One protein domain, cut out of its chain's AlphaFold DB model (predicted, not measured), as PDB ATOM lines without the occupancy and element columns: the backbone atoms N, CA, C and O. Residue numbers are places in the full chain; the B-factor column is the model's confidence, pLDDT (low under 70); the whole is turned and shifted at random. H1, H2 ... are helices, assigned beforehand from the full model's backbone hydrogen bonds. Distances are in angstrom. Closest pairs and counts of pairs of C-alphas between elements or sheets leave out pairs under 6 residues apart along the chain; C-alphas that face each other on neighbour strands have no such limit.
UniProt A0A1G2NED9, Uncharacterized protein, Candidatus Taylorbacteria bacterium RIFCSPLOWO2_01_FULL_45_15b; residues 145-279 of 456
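What this domain is: This is residues 145 to 279 of the 456 residues of an uncharacterized protein of Candidatus Taylorbacteria bacterium RIFCSPLOWO2_01_FULL_45_15b (UniProt A0A1G2NED9). Three helical hairpins are stacked, with H5 and the long H6 in the middle, H1 and H2 on one side, H3 and H4 on the other. Residues 271 to 279, of which 271 to 277 belong to H6, stick out. The printed 135 residues, all helix by class, have six named helices, H1 to H6 in order. The whole is compact, radius of gyration of the C-alphas 15.4 A, spanning 55 by 30 by 29 A.

How they stand to each other: Start at H6, residues 248 to 277; its residues 258 to 265 alone touch H1, residues 149 to 159, closest C-alphas Ala 156 and Asn 261, 6.0 A. With residues 252 to 259 alone it touches H3, residues 195 to 205, about perpendicular at 76 degrees, closest C-alphas Tyr 202 and His 256, 6.9 A. In all six helices every O i to N i+4 pair is within hydrogen-bond range.

Where its parts are: Find C-alpha 149 at (183.075, 171.389, 131.474), where H1 begins. H2, residues 164 to 183, runs 28.5 A; H4 is residues 210 to 224, H5 234 to 243. H6 runs 43.3 A to C-alpha 277 at (203.018, 148.233, 135.559).

The domain as a whole: The printed part has no cut; H2 to H3 is a long link, and residues 227 to 228 have pLDDT under 70.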
ATOM      1  N   ALA A 145     181.332 163.130 129.889       91.44
ATOM      2  CA  ALA A 145     182.345 163.146 128.841       91.44
ATOM      3  C   ALA A 145     183.601 163.865 129.354       91.44
ATOM      4  O   ALA A 145     183.497 164.817 130.118       91.44
ATOM      5  N   MET A 146     184.796 163.482 128.886       93.00
ATOM      6  CA  MET A 146     186.015 164.259 129.190       93.00
ATOM      7  C   MET A 146     185.906 165.712 128.685       93.00
ATOM      8  O   MET A 146     186.596 166.579 129.202       93.00
ATOM      9  N   THR A 147     185.011 165.956 127.718       95.00
ATOM     10  CA  THR A 147     184.646 167.253 127.136       95.00
ATOM     11  C   THR A 147     183.436 167.927 127.790       95.00
ATOM     12  O   THR A 147     183.045 168.997 127.337       95.00
ATOM     13  N   ASP A 148     182.839 167.370 128.848       95.38
ATOM     14  CA  ASP A 148     181.921 168.137 129.696       95.38
ATOM     15  C   ASP A 148     182.746 169.072 130.602       95.38
ATOM     16  O   ASP A 148     183.712 168.643 131.237       95.38
ATOM     17  N   ILE A 149     182.356 170.349 130.706       96.25
ATOM     18  CA  ILE A 149     183.075 171.389 131.474       96.25
ATOM     19  C   ILE A 149     183.384 170.974 132.927       96.25
ATOM     20  O   ILE A 149     184.442 171.305 133.463       96.25
ATOM     21  N   ALA A 150     182.514 170.162 133.537       96.00
ATOM     22  CA  ALA A 150     182.694 169.607 134.876       96.00
ATOM     23  C   ALA A 150     183.932 168.696 135.019       96.00
ATOM     24  O   ALA A 150     184.539 168.666 136.089       96.00
ATOM     25  N   GLU A 151     184.352 167.974 133.976       95.38
ATOM     26  CA  GLU A 151     185.581 167.170 134.032       95.38
ATOM     27  C   GLU A 151     186.833 168.054 133.971       95.38
ATOM     28  O   GLU A 151     187.793 167.790 134.697       95.38
ATOM     29  N   VAL A 152     186.799 169.160 133.215       96.81
ATOM     30  CA  VAL A 152     187.875 170.170 133.221       96.81
ATOM     31  C   VAL A 152     187.987 170.839 134.595       96.81
ATOM     32  O   VAL A 152     189.096 170.979 135.105       96.81
ATOM     33  N   ILE A 153     186.864 171.165 135.247       96.81
ATOM     34  CA  ILE A 153     186.839 171.685 136.629       96.81
ATOM     35  C   ILE A 153     187.483 170.683 137.595       96.81
ATOM     36  O   ILE A 153     188.377 171.045 138.358       96.81
ATOM     37  N   LYS A 154     187.122 169.395 137.513       94.25
ATOM     38  CA  LYS A 154     187.735 168.341 138.342       94.25
ATOM     39  C   LYS A 154     189.239 168.191 138.080       94.25
ATOM     40  O   LYS A 154     189.975 167.881 139.016       94.25
ATOM     41  N   MET A 155     189.712 168.378 136.845       95.25
ATOM     42  CA  MET A 155     191.145 168.382 136.503       95.25
ATOM     43  C   MET A 155     191.857 169.612 137.077       95.25
ATOM     44  O   MET A 155     192.902 169.467 137.711       95.25
ATOM     45  N   ALA A 156     191.259 170.795 136.938       95.50
ATOM     46  CA  ALA A 156     191.794 172.043 137.460       95.50
ATOM     47  C   ALA A 156     191.861 172.053 138.990       95.50
ATOM     48  O   ALA A 156     192.911 172.368 139.542       95.50
ATOM     49  N   ASN A 157     190.828 171.586 139.692       93.19
ATOM     50  CA  ASN A 157     190.839 171.462 141.155       93.19
ATOM     51  C   ASN A 157     191.904 170.477 141.671       93.19
ATOM     52  O   ASN A 157     192.402 170.637 142.787       93.19
ATOM     53  N   ARG A 158     192.308 169.469 140.877       90.25
ATOM     54  CA  ARG A 158     193.448 168.603 141.233       90.25
ATOM     55  C   ARG A 158     194.779 169.357 141.202       90.25
ATOM     56  O   ARG A 158     195.625 169.070 142.048       90.25
ATOM     57  N   GLN A 159     194.945 170.274 140.244       89.06
ATOM     58  CA  GLN A 159     196.203 170.955 139.906       89.06
ATOM     59  C   GLN A 159     196.370 172.306 140.626       89.06
ATOM     60  O   GLN A 159     197.457 172.630 141.091       89.06
ATOM     61  N   LEU A 160     195.289 173.076 140.767       89.00
ATOM     62  CA  LEU A 160     195.255 174.465 141.243       89.00
ATOM     63  C   LEU A 160     194.676 174.588 142.664       89.00
ATOM     64  O   LEU A 160     193.969 175.541 142.978       89.00
ATOM     65  N   ARG A 161     194.983 173.627 143.545       81.00
ATOM     66  CA  ARG A 161     194.458 173.544 144.928       81.00
ATOM     67  C   ARG A 161     194.653 174.819 145.759       81.00
ATOM     68  O   ARG A 161     193.847 175.110 146.631       81.00
ATOM     69  N   CYS A 162     195.724 175.568 145.499       79.56
ATOM     70  CA  CYS A 162     196.043 176.834 146.162       79.56
ATOM     71  C   CYS A 162     195.402 178.074 145.504       79.56
ATOM     72  O   CYS A 162     195.573 179.180 146.009       79.56
ATOM     73  N   ALA A 163     194.677 177.907 144.392       88.56
ATOM     74  CA  ALA A 163     194.045 178.978 143.623       88.56
ATOM     75  C   ALA A 163     192.638 178.587 143.093       88.56
ATOM     76  O   ALA A 163     192.363 178.751 141.899       88.56
ATOM     77  N   PRO A 164     191.715 178.077 143.938       88.56
ATOM     78  CA  PRO A 164     190.400 177.596 143.490       88.56
ATOM     79  C   PRO A 164     189.520 178.707 142.888       88.56
ATOM     80  O   PRO A 164     188.694 178.462 142.011       88.56
ATOM     81  N   ASN A 165     189.760 179.962 143.276       92.38
ATOM     82  CA  ASN A 165     189.137 181.144 142.678       92.38
ATOM     83  C   ASN A 165     189.450 181.325 141.178       92.38
ATOM     84  O   ASN A 165     188.662 181.960 140.479       92.38
ATOM     85  N   VAL A 166     190.563 180.782 140.669       94.81
ATOM     86  CA  VAL A 166     190.880 180.785 139.229       94.81
ATOM     87  C   VAL A 166     189.953 179.829 138.480       94.81
ATOM     88  O   VAL A 166     189.452 180.178 137.413       94.81
ATOM     89  N   VAL A 167     189.670 178.656 139.060       96.06
ATOM     90  CA  VAL A 167     188.783 177.647 138.460       96.06
ATOM     91  C   VAL A 167     187.347 178.164 138.386       96.06
ATOM     92  O   VAL A 167     186.730 178.067 137.326       96.06
ATOM     93  N   ILE A 168     186.852 178.791 139.464       95.75
ATOM     94  CA  ILE A 168     185.528 179.431 139.473       95.75
ATOM     95  C   ILE A 168     185.445 180.521 138.400       95.75
ATOM     96  O   ILE A 168     184.562 180.447 137.557       95.75
ATOM     97  N   LYS A 169     186.384 181.479 138.350       95.19
ATOM     98  CA  LYS A 169     186.347 182.576 137.360       95.19
ATOM     99  C   LYS A 169     186.379 182.088 135.909       95.19
ATOM    100  O   LYS A 169     185.671 182.621 135.058       95.19
ATOM    101  N   TRP A 170     187.193 181.071 135.623       97.38
ATOM    102  CA  TRP A 170     187.248 180.449 134.301       97.38
ATOM    103  C   TRP A 170     185.911 179.777 133.934       97.38
ATOM    104  O   TRP A 170     185.407 179.955 132.823       97.38
ATOM    105  N   ALA A 171     185.292 179.062 134.877       97.62
ATOM    106  CA  ALA A 171     183.989 178.434 134.672       97.62
ATOM    107  C   ALA A 171     182.847 179.465 134.562       97.62
ATOM    108  O   ALA A 171     181.995 179.322 133.687       97.62
ATOM    109  N   GLU A 172     182.859 180.533 135.370       96.50
ATOM    110  CA  GLU A 172     181.908 181.655 135.317       96.50
ATOM    111  C   GLU A 172     181.898 182.316 133.929       96.50
ATOM    112  O   GLU A 172     180.822 182.629 133.420       96.50
ATOM    113  N   LEU A 173     183.053 182.494 133.270       97.12
ATOM    114  CA  LEU A 173     183.112 183.055 131.911       97.12
ATOM    115  C   LEU A 173     182.392 182.156 130.887       97.12
ATOM    116  O   LEU A 173     181.553 182.639 130.122       97.12
ATOM    117  N   GLY A 174     182.659 180.847 130.917       97.44
ATOM    118  CA  GLY A 174     181.976 179.867 130.065       97.44
ATOM    119  C   GLY A 174     180.472 179.789 130.350       97.44
ATOM    120  O   GLY A 174     179.658 179.808 129.429       97.44
ATOM    121  N   LEU A 175     180.090 179.777 131.626       97.94
ATOM    122  CA  LEU A 175     178.700 179.729 132.077       97.94
ATOM    123  C   LEU A 175     177.898 180.972 131.671       97.94
ATOM    124  O   LEU A 175     176.779 180.845 131.173       97.94
ATOM    125  N   ASN A 176     178.467 182.170 131.815       96.38
ATOM    126  CA  ASN A 176     177.819 183.404 131.367       96.38
ATOM    127  C   ASN A 176     177.566 183.398 129.850       96.38
ATOM    128  O   ASN A 176     176.516 183.868 129.406       96.38
ATOM    129  N   ALA A 177     178.477 182.827 129.057       95.88
ATOM    130  CA  ALA A 177     178.258 182.630 127.627       95.88
ATOM    131  C   ALA A 177     177.144 181.603 127.344       95.88
ATOM    132  O   ALA A 177     176.271 181.877 126.523       95.88
ATOM    133  N   ILE A 178     177.105 180.469 128.059       95.69
ATOM    134  CA  ILE A 178     176.027 179.465 127.945       95.69
ATOM    135  C   ILE A 178     174.653 180.093 128.233       95.69
ATOM    136  O   ILE A 178     173.731 179.916 127.439       95.69
ATOM    137  N   ILE A 179     174.515 180.845 129.332       95.25
ATOM    138  CA  ILE A 179     173.245 181.476 129.741       95.25
ATOM    139  C   ILE A 179     172.780 182.492 128.687       95.25
ATOM    140  O   ILE A 179     171.629 182.447 128.255       95.25
ATOM    141  N   ARG A 180     173.676 183.368 128.208       93.88
ATOM    142  CA  ARG A 180     173.365 184.319 127.123       93.88
ATOM    143  C   ARG A 180     172.911 183.593 125.855       93.88
ATOM    144  O   ARG A 180     171.889 183.955 125.282       93.88
ATOM    145  N   PHE A 181     173.644 182.557 125.445       92.94
ATOM    146  CA  PHE A 181     173.395 181.807 124.213       92.94
ATOM    147  C   PHE A 181     172.131 180.924 124.257       92.94
ATOM    148  O   PHE A 181     171.588 180.591 123.207       92.94
ATOM    149  N   GLN A 182     171.633 180.561 125.447       90.88
ATOM    150  CA  GLN A 182     170.306 179.946 125.610       90.88
ATOM    151  C   GLN A 182     169.176 180.986 125.646       90.88
ATOM    152  O   GLN A 182     168.095 180.729 125.118       90.88
ATOM    153  N   ALA A 183     169.411 182.165 126.231       87.50
ATOM    154  CA  ALA A 183     168.409 183.228 126.320       87.50
ATOM    155  C   ALA A 183     168.109 183.907 124.968       87.50
ATOM    156  O   ALA A 183     166.984 184.354 124.742       87.50
ATOM    157  N   ILE A 184     169.099 184.005 124.073       85.31
ATOM    158  CA  ILE A 184     168.976 184.638 122.752       85.31
ATOM    159  C   ILE A 184     169.677 183.767 121.704       85.31
ATOM    160  O   ILE A 184     170.787 183.287 121.917       85.31
ATOM    161  N   ARG A 185     169.059 183.595 120.530       77.81
ATOM    162  CA  ARG A 185     169.676 182.911 119.384       77.81
ATOM    163  C   ARG A 185     170.715 183.821 118.716       77.81
ATOM    164  O   ARG A 185     170.335 184.787 118.064       77.81
ATOM    165  N   TYR A 186     171.998 183.469 118.823       87.69
ATOM    166  CA  TYR A 186     173.090 184.153 118.116       87.69
ATOM    167  C   TYR A 186     173.500 183.412 116.832       87.69
ATOM    168  O   TYR A 186     173.713 182.191 116.829       87.69
ATOM    169  N   ASP A 187     173.668 184.169 115.748       88.88
ATOM    170  CA  ASP A 187     174.186 183.679 114.469       88.88
ATOM    171  C   ASP A 187     175.682 183.316 114.534       88.88
ATOM    172  O   ASP A 187     176.314 183.381 115.588       88.88
ATOM    173  N   ALA A 188     176.236 182.818 113.424       88.94
ATOM    174  CA  ALA A 188     177.658 182.486 113.329       88.94
ATOM    175  C   ALA A 188     178.505 183.749 113.146       88.94
ATOM    176  O   ALA A 188     178.115 184.648 112.399       88.94
ATOM    177  N   VAL A 189     179.680 183.797 113.779       89.75
ATOM    178  CA  VAL A 189     180.637 184.902 113.594       89.75
ATOM    179  C   VAL A 189     181.682 184.544 112.523       89.75
ATOM    180  O   VAL A 189     182.064 183.377 112.433       89.75
ATOM    181  N   PRO A 190     182.183 185.498 111.708       86.25
ATOM    182  CA  PRO A 190     183.107 185.186 110.606       86.25
ATOM    183  C   PRO A 190     184.423 184.513 111.021       86.25
ATOM    184  O   PRO A 190     185.033 183.819 110.214       86.25
ATOM    185  N   GLU A 191     184.854 184.701 112.271       86.62
ATOM    186  CA  GLU A 191     186.078 184.112 112.830       86.62
ATOM    187  C   GLU A 191     185.825 182.870 113.712       86.62
ATOM    188  O   GLU A 191     186.710 182.462 114.460       86.62
ATOM    189  N   GLU A 192     184.636 182.256 113.647       92.62
ATOM    190  CA  GLU A 192     184.264 181.104 114.484       92.62
ATOM    191  C   GLU A 192     185.163 179.881 114.223       92.62
ATOM    192  O   GLU A 192     185.024 179.165 113.227       92.62
ATOM    193  N   LYS A 193     186.088 179.617 115.150       95.00
ATOM    194  CA  LYS A 193     186.990 178.466 115.119       95.00
ATOM    195  C   LYS A 193     186.362 177.236 115.767       95.00
ATOM    196  O   LYS A 193     185.661 177.313 116.779       95.00
ATOM    197  N   ARG A 194     186.712 176.074 115.210       95.44
ATOM    198  CA  ARG A 194     186.482 174.756 115.814       95.44
ATOM    199  C   ARG A 194     187.410 174.543 117.015       95.44
ATOM    200  O   ARG A 194     188.529 175.061 117.044       95.44
ATOM    201  N   LEU A 195     186.978 173.717 117.967       96.62
ATOM    202  CA  LEU A 195     187.778 173.323 119.131       96.62
ATOM    203  C   LEU A 195     189.033 172.550 118.690       96.62
ATOM    204  O   LEU A 195     190.109 172.741 119.253       96.62
ATOM    205  N   SER A 196     188.918 171.747 117.628       97.31
ATOM    206  CA  SER A 196     190.047 171.089 116.960       97.31
ATOM    207  C   SER A 196     191.053 172.084 116.369       97.31
ATOM    208  O   SER A 196     192.251 171.925 116.580       97.31
ATOM    209  N   THR A 197     190.600 173.152 115.702       97.44
ATOM    210  CA  THR A 197     191.488 174.207 115.175       97.44
ATOM    211  C   THR A 197     192.267 174.904 116.293       97.44
ATOM    212  O   THR A 197     193.482 175.056 116.183       97.44
ATOM    213  N   LEU A 198     191.591 175.266 117.388       97.25
ATOM    214  CA  LEU A 198     192.225 175.876 118.563       97.25
ATOM    215  C   LEU A 198     193.238 174.926 119.229       97.25
ATOM    216  O   LEU A 198     194.295 175.368 119.677       97.25
ATOM    217  N   PHE A 199     192.968 173.616 119.248       97.75
ATOM    218  CA  PHE A 199     193.905 172.634 119.795       97.75
ATOM    219  C   PHE A 199     195.173 172.470 118.945       97.75
ATOM    220  O   PHE A 199     196.271 172.431 119.499       97.75
ATOM    221  N   GLU A 200     195.068 172.435 117.613       96.69
ATOM    222  CA  GLU A 200     196.258 172.358 116.747       96.69
ATOM    223  C   GLU A 200     197.082 173.660 116.742       96.69
ATOM    224  O   GLU A 200     198.287 173.627 116.485       96.69
ATOM    225  N   GLU A 201     196.473 174.806 117.061       95.62
ATOM    226  CA  GLU A 201     197.194 176.056 117.340       95.62
ATOM    227  C   GLU A 201     197.952 175.974 118.679       95.62
ATOM    228  O   GLU A 201     199.150 176.264 118.723       95.62
ATOM    229  N   TYR A 202     197.314 175.473 119.745       96.06
ATOM    230  CA  TYR A 202     197.962 175.217 121.041       96.06
ATOM    231  C   TYR A 202     199.137 174.226 120.932       96.06
ATOM    232  O   TYR A 202     200.236 174.527 121.398       96.06
ATOM    233  N   VAL A 203     198.955 173.072 120.274       95.19
ATOM    234  CA  VAL A 203     200.005 172.041 120.124       95.19
ATOM    235  C   VAL A 203     201.190 172.541 119.290       95.19
ATOM    236  O   VAL A 203     202.335 172.192 119.582       95.19
ATOM    237  N   ARG A 204     200.950 173.391 118.284       92.06
ATOM    238  CA  ARG A 204     202.018 174.020 117.487       92.06
ATOM    239  C   ARG A 204     202.873 174.975 118.321       92.06
ATOM    240  O   ARG A 204     204.086 175.014 118.144       92.06
ATOM    241  N   ASN A 205     202.242 175.712 119.231       87.94
ATOM    242  CA  ASN A 205     202.905 176.693 120.089       87.94
ATOM    243  C   ASN A 205     203.535 176.066 121.349       87.94
ATOM    244  O   ASN A 205     204.406 176.679 121.965       87.94
ATOM    245  N   LYS A 206     203.121 174.854 121.744       86.12
ATOM    246  CA  LYS A 206     203.577 174.183 122.967       86.12
ATOM    247  C   LYS A 206     203.844 172.694 122.740       86.12
ATOM    248  O   LYS A 206     202.918 171.888 122.621       86.12
ATOM    249  N   ARG A 207     205.131 172.316 122.778       79.06
ATOM    250  CA  ARG A 207     205.598 170.921 122.677       79.06
ATOM    251  C   ARG A 207     204.853 170.033 123.678       79.06
ATOM    252  O   ARG A 207     205.071 170.120 124.883       79.06
ATOM    253  N   THR A 208     203.995 169.173 123.145       85.00
ATOM    254  CA  THR A 208     203.140 168.241 123.887       85.00
ATOM    255  C   THR A 208     203.527 166.811 123.504       85.00
ATOM    256  O   THR A 208     203.965 166.576 122.378       85.00
ATOM    257  N   ASP A 209     203.396 165.857 124.427       91.31
ATOM    258  CA  ASP A 209     203.589 164.436 124.116       91.31
ATOM    259  C   ASP A 209     202.580 163.958 123.051       91.31
ATOM    260  O   ASP A 209     201.400 164.318 123.095       91.31
ATOM    261  N   GLY A 210     203.038 163.149 122.090       92.94
ATOM    262  CA  GLY A 210     202.226 162.731 120.941       92.94
ATOM    263  C   GLY A 210     201.003 161.900 121.333       92.94
ATOM    264  O   GLY A 210     199.896 162.183 120.880       92.94
ATOM    265  N   ARG A 211     201.179 160.945 122.251       94.00
ATOM    266  CA  ARG A 211     200.131 160.041 122.750       94.00
ATOM    267  C   ARG A 211     199.117 160.789 123.622       94.00
ATOM    268  O   ARG A 211     197.921 160.489 123.580       94.00
ATOM    269  N   ILE A 212     199.561 161.800 124.375       95.81
ATOM    270  CA  ILE A 212     198.673 162.750 125.062       95.81
ATOM    271  C   ILE A 212     197.868 163.572 124.042       95.81
ATOM    272  O   ILE A 212     196.645 163.652 124.158       95.81
ATOM    273  N   ALA A 213     198.518 164.141 123.024       96.69
ATOM    274  CA  ALA A 213     197.847 164.954 122.009       96.69
ATOM    275  C   ALA A 213     196.830 164.146 121.181       96.69
ATOM    276  O   ALA A 213     195.723 164.623 120.941       96.69
ATOM    277  N   GLU A 214     197.150 162.910 120.796       97.31
ATOM    278  CA  GLU A 214     196.223 161.967 120.150       97.31
ATOM    279  C   GLU A 214     195.008 161.644 121.027       97.31
ATOM    280  O   GLU A 214     193.875 161.656 120.544       97.31
ATOM    281  N   THR A 215     195.222 161.421 122.326       96.88
ATOM    282  CA  THR A 215     194.132 161.165 123.282       96.88
ATOM    283  C   THR A 215     193.174 162.359 123.362       96.88
ATOM    284  O   THR A 215     191.958 162.180 123.305       96.88
ATOM    285  N   ILE A 216     193.707 163.586 123.413       97.50
ATOM    286  CA  ILE A 216     192.904 164.819 123.442       97.50
ATOM    287  C   ILE A 216     192.177 165.042 122.103       97.50
ATOM    288  O   ILE A 216     190.986 165.355 122.104       97.50
ATOM    289  N   ARG A 217     192.837 164.806 120.958       97.62
ATOM    290  CA  ARG A 217     192.203 164.850 119.622       97.62
ATOM    291  C   ARG A 217     191.014 163.902 119.523       97.62
ATOM    292  O   ARG A 217     189.975 164.300 119.006       97.62
ATOM    293  N   ALA A 218     191.132 162.680 120.044       97.25
ATOM    294  CA  ALA A 218     190.040 161.709 120.042       97.25
ATOM    295  C   ALA A 218     188.828 162.181 120.869       97.25
ATOM    296  O   ALA A 218     187.683 161.937 120.480       97.25
ATOM    297  N   TRP A 219     189.054 162.892 121.980       96.31
ATOM    298  CA  TRP A 219     187.978 163.509 122.762       96.31
ATOM    299  C   TRP A 219     187.316 164.667 122.000       96.31
ATOM    300  O   TRP A 219     186.096 164.679 121.858       96.31
ATOM    301  N   ILE A 220     188.110 165.587 121.442       96.81
ATOM    302  CA  ILE A 220     187.614 166.743 120.675       96.81
ATOM    303  C   ILE A 220     186.845 166.298 119.422       96.81
ATOM    304  O   ILE A 220     185.762 166.812 119.148       96.81
ATOM    305  N   ALA A 221     187.342 165.300 118.689       95.62
ATOM    306  CA  ALA A 221     186.650 164.745 117.527       95.62
ATOM    307  C   ALA A 221     185.291 164.129 117.904       95.62
ATOM    308  O   ALA A 221     184.327 164.266 117.151       95.62
ATOM    309  N   LYS A 222     185.181 163.502 119.084       93.50
ATOM    310  CA  LYS A 222     183.910 162.981 119.606       93.50
ATOM    311  C   LYS A 222     182.943 164.102 120.019       93.50
ATOM    312  O   LYS A 222     181.753 163.974 119.740       93.50
ATOM    313  N   SER A 223     183.440 165.183 120.627       93.06
ATOM    314  CA  SER A 223     182.675 166.421 120.873       93.06
ATOM    315  C   SER A 223     182.066 166.953 119.574       93.06
ATOM    316  O   SER A 223     180.848 167.085 119.449       93.06
ATOM    317  N   GLU A 224     182.912 167.207 118.572       94.88
ATOM    318  CA  GLU A 224     182.522 167.861 117.318       94.88
ATOM    319  C   GLU A 224     181.637 166.984 116.418       94.88
ATOM    320  O   GLU A 224     180.883 167.521 115.611       94.88
ATOM    321  N   ALA A 225     181.680 165.656 116.574       91.75
ATOM    322  CA  ALA A 225     180.818 164.714 115.855       91.75
ATOM    323  C   ALA A 225     179.450 164.460 116.526       91.75
ATOM    324  O   ALA A 225     178.604 163.782 115.941       91.75
ATOM    325  N   SER A 226     179.213 164.954 117.747       82.81
ATOM    326  CA  SER A 226     177.957 164.701 118.462       82.81
ATOM    327  C   SER A 226     176.812 165.577 117.942       82.81
ATOM    328  O   SER A 226     176.804 166.791 118.133       82.81
ATOM    329  N   ALA A 227     175.791 164.954 117.349       55.00
ATOM    330  CA  ALA A 227     174.573 165.642 116.901       55.00
ATOM    331  C   ALA A 227     173.689 166.165 118.057       55.00
ATOM    332  O   ALA A 227     172.743 166.913 117.822       55.00
ATOM    333  N   THR A 228     173.987 165.778 119.301       59.84
ATOM    334  CA  THR A 228     173.242 166.134 120.519       59.84
ATOM    335  C   THR A 228     174.185 166.679 121.600       59.84
ATOM    336  O   THR A 228     174.160 166.242 122.751       59.84
ATOM    337  N   GLN A 229     175.060 167.621 121.222       72.69
ATOM    338  CA  GLN A 229     175.950 168.323 122.157       72.69
ATOM    339  C   GLN A 229     175.175 168.870 123.360       72.69
ATOM    340  O   GLN A 229     174.222 169.634 123.211       72.69
ATOM    341  N   SER A 230     175.609 168.478 124.560       90.44
ATOM    342  CA  SER A 230     175.115 169.087 125.791       90.44
ATOM    343  C   SER A 230     175.563 170.544 125.851       90.44
ATOM    344  O   SER A 230     176.648 170.879 125.379       90.44
ATOM    345  N   VAL A 231     174.780 171.403 126.501       94.62
ATOM    346  CA  VAL A 231     175.157 172.810 126.718       94.62
ATOM    347  C   VAL A 231     176.413 172.966 127.594       94.62
ATOM    348  O   VAL A 231     177.007 174.038 127.641       94.62
ATOM    349  N   THR A 232     176.829 171.884 128.260       95.44
ATOM    350  CA  THR A 232     178.066 171.749 129.043       95.44
ATOM    351  C   THR A 232     179.249 171.173 128.258       95.44
ATOM    352  O   THR A 232     180.349 171.122 128.807       95.44
ATOM    353  N   ASP A 233     179.061 170.726 127.009       96.44
ATOM    354  CA  ASP A 233     180.142 170.192 126.171       96.44
ATOM    355  C   ASP A 233     181.020 171.326 125.626       96.44
ATOM    356  O   ASP A 233     180.512 172.339 125.145       96.44
ATOM    357  N   LEU A 234     182.343 171.162 125.659       96.56
ATOM    358  CA  LEU A 234     183.294 172.206 125.270       96.56
ATOM    359  C   LEU A 234     183.074 172.770 123.862       96.56
ATOM    360  O   LEU A 234     183.322 173.959 123.667       96.56
ATOM    361  N   THR A 235     182.605 171.985 122.887       96.31
ATOM    362  CA  THR A 235     182.301 172.538 121.556       96.31
ATOM    363  C   THR A 235     181.100 173.485 121.607       96.31
ATOM    364  O   THR A 235     181.113 174.510 120.925       96.31
ATOM    365  N   PHE A 236     180.109 173.221 122.465       95.81
ATOM    366  CA  PHE A 236     179.025 174.164 122.735       95.81
ATOM    367  C   PHE A 236     179.536 175.403 123.485       95.81
ATOM    368  O   PHE A 236     179.234 176.519 123.072       95.81
ATOM    369  N   VAL A 237     180.345 175.240 124.540       96.81
ATOM    370  CA  VAL A 237     180.831 176.383 125.344       96.81
ATOM    371  C   VAL A 237     181.719 177.322 124.517       96.81
ATOM    372  O   VAL A 237     181.520 178.534 124.534       96.81
ATOM    373  N   VAL A 238     182.642 176.780 123.717       96.88
ATOM    374  CA  VAL A 238     183.522 177.569 122.830       96.88
ATOM    375  C   VAL A 238     182.742 178.256 121.705       96.88
ATOM    376  O   VAL A 238     183.082 179.372 121.309       96.88
ATOM    377  N   LYS A 239     181.656 177.648 121.220       95.25
ATOM    378  CA  LYS A 239     180.719 178.288 120.288       95.25
ATOM    379  C   LYS A 239     179.925 179.417 120.956       95.25
ATOM    380  O   LYS A 239     179.781 180.486 120.370       95.25
ATOM    381  N   ALA A 240     179.447 179.209 122.183       95.44
ATOM    382  CA  ALA A 240     178.723 180.219 122.949       95.44
ATOM    383  C   ALA A 240     179.610 181.436 123.264       95.44
ATOM    384  O   ALA A 240     179.177 182.568 123.056       95.44
ATOM    385  N   LEU A 241     180.864 181.227 123.688       96.62
ATOM    386  CA  LEU A 241     181.835 182.302 123.935       96.62
ATOM    387  C   LEU A 241     182.043 183.163 122.677       96.62
ATOM    388  O   LEU A 241     181.771 184.363 122.698       96.62
ATOM    389  N   GLN A 242     182.418 182.540 121.553       95.94
ATOM    390  CA  GLN A 242     182.677 183.243 120.287       95.94
ATOM    391  C   GLN A 242     181.464 184.029 119.759       95.94
ATOM    392  O   GLN A 242     181.634 185.064 119.122       95.94
ATOM    393  N   ARG A 243     180.236 183.564 120.027       94.81
ATOM    394  CA  ARG A 243     179.003 184.206 119.540       94.81
ATOM    395  C   ARG A 243     178.400 185.241 120.489       94.81
ATOM    396  O   ARG A 243     177.653 186.097 120.030       94.81
ATOM    397  N   THR A 244     178.707 185.197 121.787       92.94
ATOM    398  CA  THR A 244     178.116 186.100 122.804       92.94
ATOM    399  C   THR A 244     178.956 187.348 123.102       92.94
ATOM    400  O   THR A 244     178.687 188.060 124.075       92.94
ATOM    401  N   GLY A 245     179.940 187.648 122.246       83.69
ATOM    402  CA  GLY A 245     180.747 188.872 122.302       83.69
ATOM    403  C   GLY A 245     181.956 188.813 123.241       83.69
ATOM    404  O   GLY A 245     182.497 189.861 123.584       83.69
ATOM    405  N   THR A 246     182.378 187.621 123.669       91.88
ATOM    406  CA  THR A 246     183.674 187.416 124.337       91.88
ATOM    407  C   THR A 246     184.819 187.738 123.367       91.88
ATOM    408  O   THR A 246     184.693 187.465 122.171       91.88
ATOM    409  N   SER A 247     185.927 188.324 123.844       93.50
ATOM    410  CA  SER A 247     187.043 188.671 122.951       93.50
ATOM    411  C   SER A 247     187.736 187.422 122.394       93.50
ATOM    412  O   SER A 247     187.638 186.320 122.941       93.50
ATOM    413  N   ARG A 248     188.456 187.588 121.282       92.31
ATOM    414  CA  ARG A 248     189.224 186.500 120.663       92.31
ATOM    415  C   ARG A 248     190.337 186.019 121.596       92.31
ATOM    416  O   ARG A 248     190.622 184.824 121.660       92.31
ATOM    417  N   GLU A 249     190.925 186.953 122.325       94.81
ATOM    418  CA  GLU A 249     191.974 186.767 123.315       94.81
ATOM    419  C   GLU A 249     191.439 185.941 124.495       94.81
ATOM    420  O   GLU A 249     191.995 184.885 124.793       94.81
ATOM    421  N   ASP A 250     190.290 186.329 125.064       96.00
ATOM    422  CA  ASP A 250     189.595 185.571 126.116       96.00
ATOM    423  C   ASP A 250     189.263 184.134 125.667       96.00
ATOM    424  O   ASP A 250     189.436 183.189 126.435       96.00
ATOM    425  N   VAL A 251     188.802 183.928 124.422       97.00
ATOM    426  CA  VAL A 251     188.509 182.583 123.877       97.00
ATOM    427  C   VAL A 251     189.776 181.723 123.794       97.00
ATOM    428  O   VAL A 251     189.739 180.527 124.112       97.00
ATOM    429  N   VAL A 252     190.905 182.310 123.387       96.38
ATOM    430  CA  VAL A 252     192.203 181.620 123.334       96.38
ATOM    431  C   VAL A 252     192.713 181.306 124.741       96.38
ATOM    432  O   VAL A 252     193.105 180.169 124.986       96.38
ATOM    433  N   GLU A 253     192.650 182.238 125.694       97.25
ATOM    434  CA  GLU A 253     193.049 181.974 127.085       97.25
ATOM    435  C   GLU A 253     192.159 180.912 127.750       97.25
ATOM    436  O   GLU A 253     192.663 179.971 128.375       97.25
ATOM    437  N   TRP A 254     190.841 180.993 127.551       98.19
ATOM    438  CA  TRP A 254     189.872 180.043 128.095       98.19
ATOM    439  C   TRP A 254     190.089 178.623 127.557       98.19
ATOM    440  O   TRP A 254     190.030 177.658 128.322       98.19
ATOM    441  N   THR A 255     190.393 178.474 126.262       98.06
ATOM    442  CA  THR A 255     190.711 177.162 125.669       98.06
ATOM    443  C   THR A 255     192.127 176.688 125.992       98.06
ATOM    444  O   THR A 255     192.324 175.502 126.254       98.06
ATOM    445  N   HIS A 256     193.110 177.583 126.105       97.62
ATOM    446  CA  HIS A 256     194.432 177.241 126.631       97.62
ATOM    447  C   HIS A 256     194.355 176.706 128.068       97.62
ATOM    448  O   HIS A 256     195.063 175.752 128.387       97.62
ATOM    449  N   PHE A 257     193.476 177.235 128.925       97.81
ATOM    450  CA  PHE A 257     193.236 176.676 130.260       97.81
ATOM    451  C   PHE A 257     192.737 175.223 130.194       97.81
ATOM    452  O   PHE A 257     193.288 174.369 130.893       97.81
ATOM    453  N   VAL A 258     191.777 174.904 129.313       98.06
ATOM    454  CA  VAL A 258     191.344 173.514 129.055       98.06
ATOM    455  C   VAL A 258     192.539 172.643 128.667       98.06
ATOM    456  O   VAL A 258     192.805 171.622 129.300       98.06
ATOM    457  N   PHE A 259     193.271 173.038 127.623       97.62
ATOM    458  CA  PHE A 259     194.316 172.202 127.036       97.62
ATOM    459  C   PHE A 259     195.522 172.029 127.969       97.62
ATOM    460  O   PHE A 259     196.088 170.936 128.039       97.62
ATOM    461  N   ASN A 260     195.872 173.056 128.750       96.50
ATOM    462  CA  ASN A 260     196.848 172.958 129.835       96.50
ATOM    463  C   ASN A 260     196.437 171.858 130.826       96.50
ATOM    464  O   ASN A 260     197.192 170.900 131.015       96.50
ATOM    465  N   ASN A 261     195.220 171.945 131.375       96.56
ATOM    466  CA  ASN A 261     194.712 170.991 132.362       96.56
ATOM    467  C   ASN A 261     194.612 169.562 131.807       96.56
ATOM    468  O   ASN A 261     195.022 168.627 132.498       96.56
ATOM    469  N   TYR A 262     194.164 169.383 130.557       96.81
ATOM    470  CA  TYR A 262     194.187 168.088 129.867       96.81
ATOM    471  C   TYR A 262     195.601 167.507 129.759       96.81
ATOM    472  O   TYR A 262     195.809 166.341 130.097       96.81
ATOM    473  N   THR A 263     196.578 168.295 129.292       95.94
ATOM    474  CA  THR A 263     197.950 167.788 129.105       95.94
ATOM    475  C   THR A 263     198.599 167.368 130.423       95.94
ATOM    476  O   THR A 263     199.258 166.331 130.467       95.94
ATOM    477  N   ALA A 264     198.355 168.105 131.508       94.94
ATOM    478  CA  ALA A 264     198.861 167.770 132.837       94.94
ATOM    479  C   ALA A 264     198.140 166.563 133.474       94.94
ATOM    480  O   ALA A 264     198.804 165.675 134.007       94.94
ATOM    481  N   ASP A 265     196.808 166.460 133.371       95.44
ATOM    482  CA  ASP A 265     196.065 165.302 133.900       95.44
ATOM    483  C   ASP A 265     196.410 164.009 133.144       95.44
ATOM    484  O   ASP A 265     196.500 162.937 133.741       95.44
ATOM    485  N   GLN A 266     196.677 164.095 131.836       96.00
ATOM    486  CA  GLN A 266     197.164 162.951 131.063       96.00
ATOM    487  C   GLN A 266     198.626 162.597 131.352       96.00
ATOM    488  O   GLN A 266     198.946 161.410 131.360       96.00
ATOM    489  N   ALA A 267     199.496 163.562 131.662       95.56
ATOM    490  CA  ALA A 267     200.849 163.265 132.134       95.56
ATOM    491  C   ALA A 267     200.812 162.492 133.467       95.56
ATOM    492  O   ALA A 267     201.387 161.408 133.559       95.56
ATOM    493  N   LEU A 268     200.033 162.976 134.444       95.62
ATOM    494  CA  LEU A 268     199.794 162.287 135.721       95.62
ATOM    495  C   LEU A 268     199.161 160.898 135.528       95.62
ATOM    496  O   LEU A 268     199.464 159.969 136.276       95.62
ATOM    497  N   PHE A 269     198.290 160.725 134.529       96.38
ATOM    498  CA  PHE A 269     197.704 159.422 134.215       96.38
ATOM    499  C   PHE A 269     198.750 158.437 133.679       96.38
ATOM    500  O   PHE A 269     198.775 157.288 134.116       96.38
ATOM    501  N   TRP A 270     199.628 158.862 132.765       95.88
ATOM    502  CA  TRP A 270     200.685 157.998 132.232       95.88
ATOM    503  C   TRP A 270     201.764 157.677 133.270       95.88
ATOM    504  O   TRP A 270     202.170 156.522 133.361       95.88
ATOM    505  N   GLU A 271     202.139 158.634 134.120       95.81
ATOM    506  CA  GLU A 271     202.980 158.392 135.302       95.81
ATOM    507  C   GLU A 271     202.385 157.286 136.194       95.81
ATOM    508  O   GLU A 271     203.064 156.312 136.522       95.81
ATOM    509  N   ALA A 272     201.085 157.369 136.504       97.19
ATOM    510  CA  ALA A 272     200.386 156.342 137.271       97.19
ATOM    511  C   ALA A 272     200.363 154.973 136.564       97.19
ATOM    512  O   ALA A 272     200.438 153.943 137.232       97.19
ATOM    513  N   VAL A 273     200.268 154.931 135.231       96.62
ATOM    514  CA  VAL A 273     200.309 153.680 134.452       96.62
ATOM    515  C   VAL A 273     201.689 153.025 134.519       96.62
ATOM    516  O   VAL A 273     201.771 151.826 134.794       96.62
ATOM    517  N   GLU A 274     202.772 153.780 134.328       95.81
ATOM    518  CA  GLU A 274     204.133 153.231 134.415       95.81
ATOM    519  C   GLU A 274     204.506 152.835 135.854       95.81
ATOM    520  O   GLU A 274     205.125 151.789 136.060       95.81
ATOM    521  N   LEU A 275     204.043 153.575 136.869       96.81
ATOM    522  CA  LEU A 275     204.181 153.175 138.273       96.81
ATOM    523  C   LEU A 275     203.483 151.834 138.560       96.81
ATOM    524  O   LEU A 275     204.050 150.979 139.243       96.81
ATOM    525  N   LEU A 276     202.264 151.642 138.043       97.56
ATOM    526  CA  LEU A 276     201.442 150.457 138.313       97.56
ATOM    527  C   LEU A 276     201.885 149.203 137.551       97.56
ATOM    528  O   LEU A 276     201.793 148.111 138.109       97.56
ATOM    529  N   LYS A 277     202.410 149.341 136.327       95.56
ATOM    530  CA  LYS A 277     203.018 148.233 135.559       95.56
ATOM    531  C   LYS A 277     204.126 147.507 136.327       95.56
ATOM    532  O   LYS A 277     204.310 146.310 136.141       95.56
ATOM    533  N   ASN A 278     204.848 148.232 137.180       91.44
ATOM    534  CA  ASN A 278     205.966 147.716 137.968       91.44
ATOM    535  C   ASN A 278     205.551 147.162 139.348       91.44
ATOM    536  O   ASN A 278     206.408 146.695 140.097       91.44
ATOM    537  N   GLN A 279     204.261 147.199 139.713       95.06
ATOM    538  CA  GLN A 279     203.795 146.685 141.006       95.06
ATOM    539  C   GLN A 279     203.555 145.177 140.984       95.06
ATOM    540  O   GLN A 279     203.062 144.601 140.012       95.06
TER     541      GLN A 279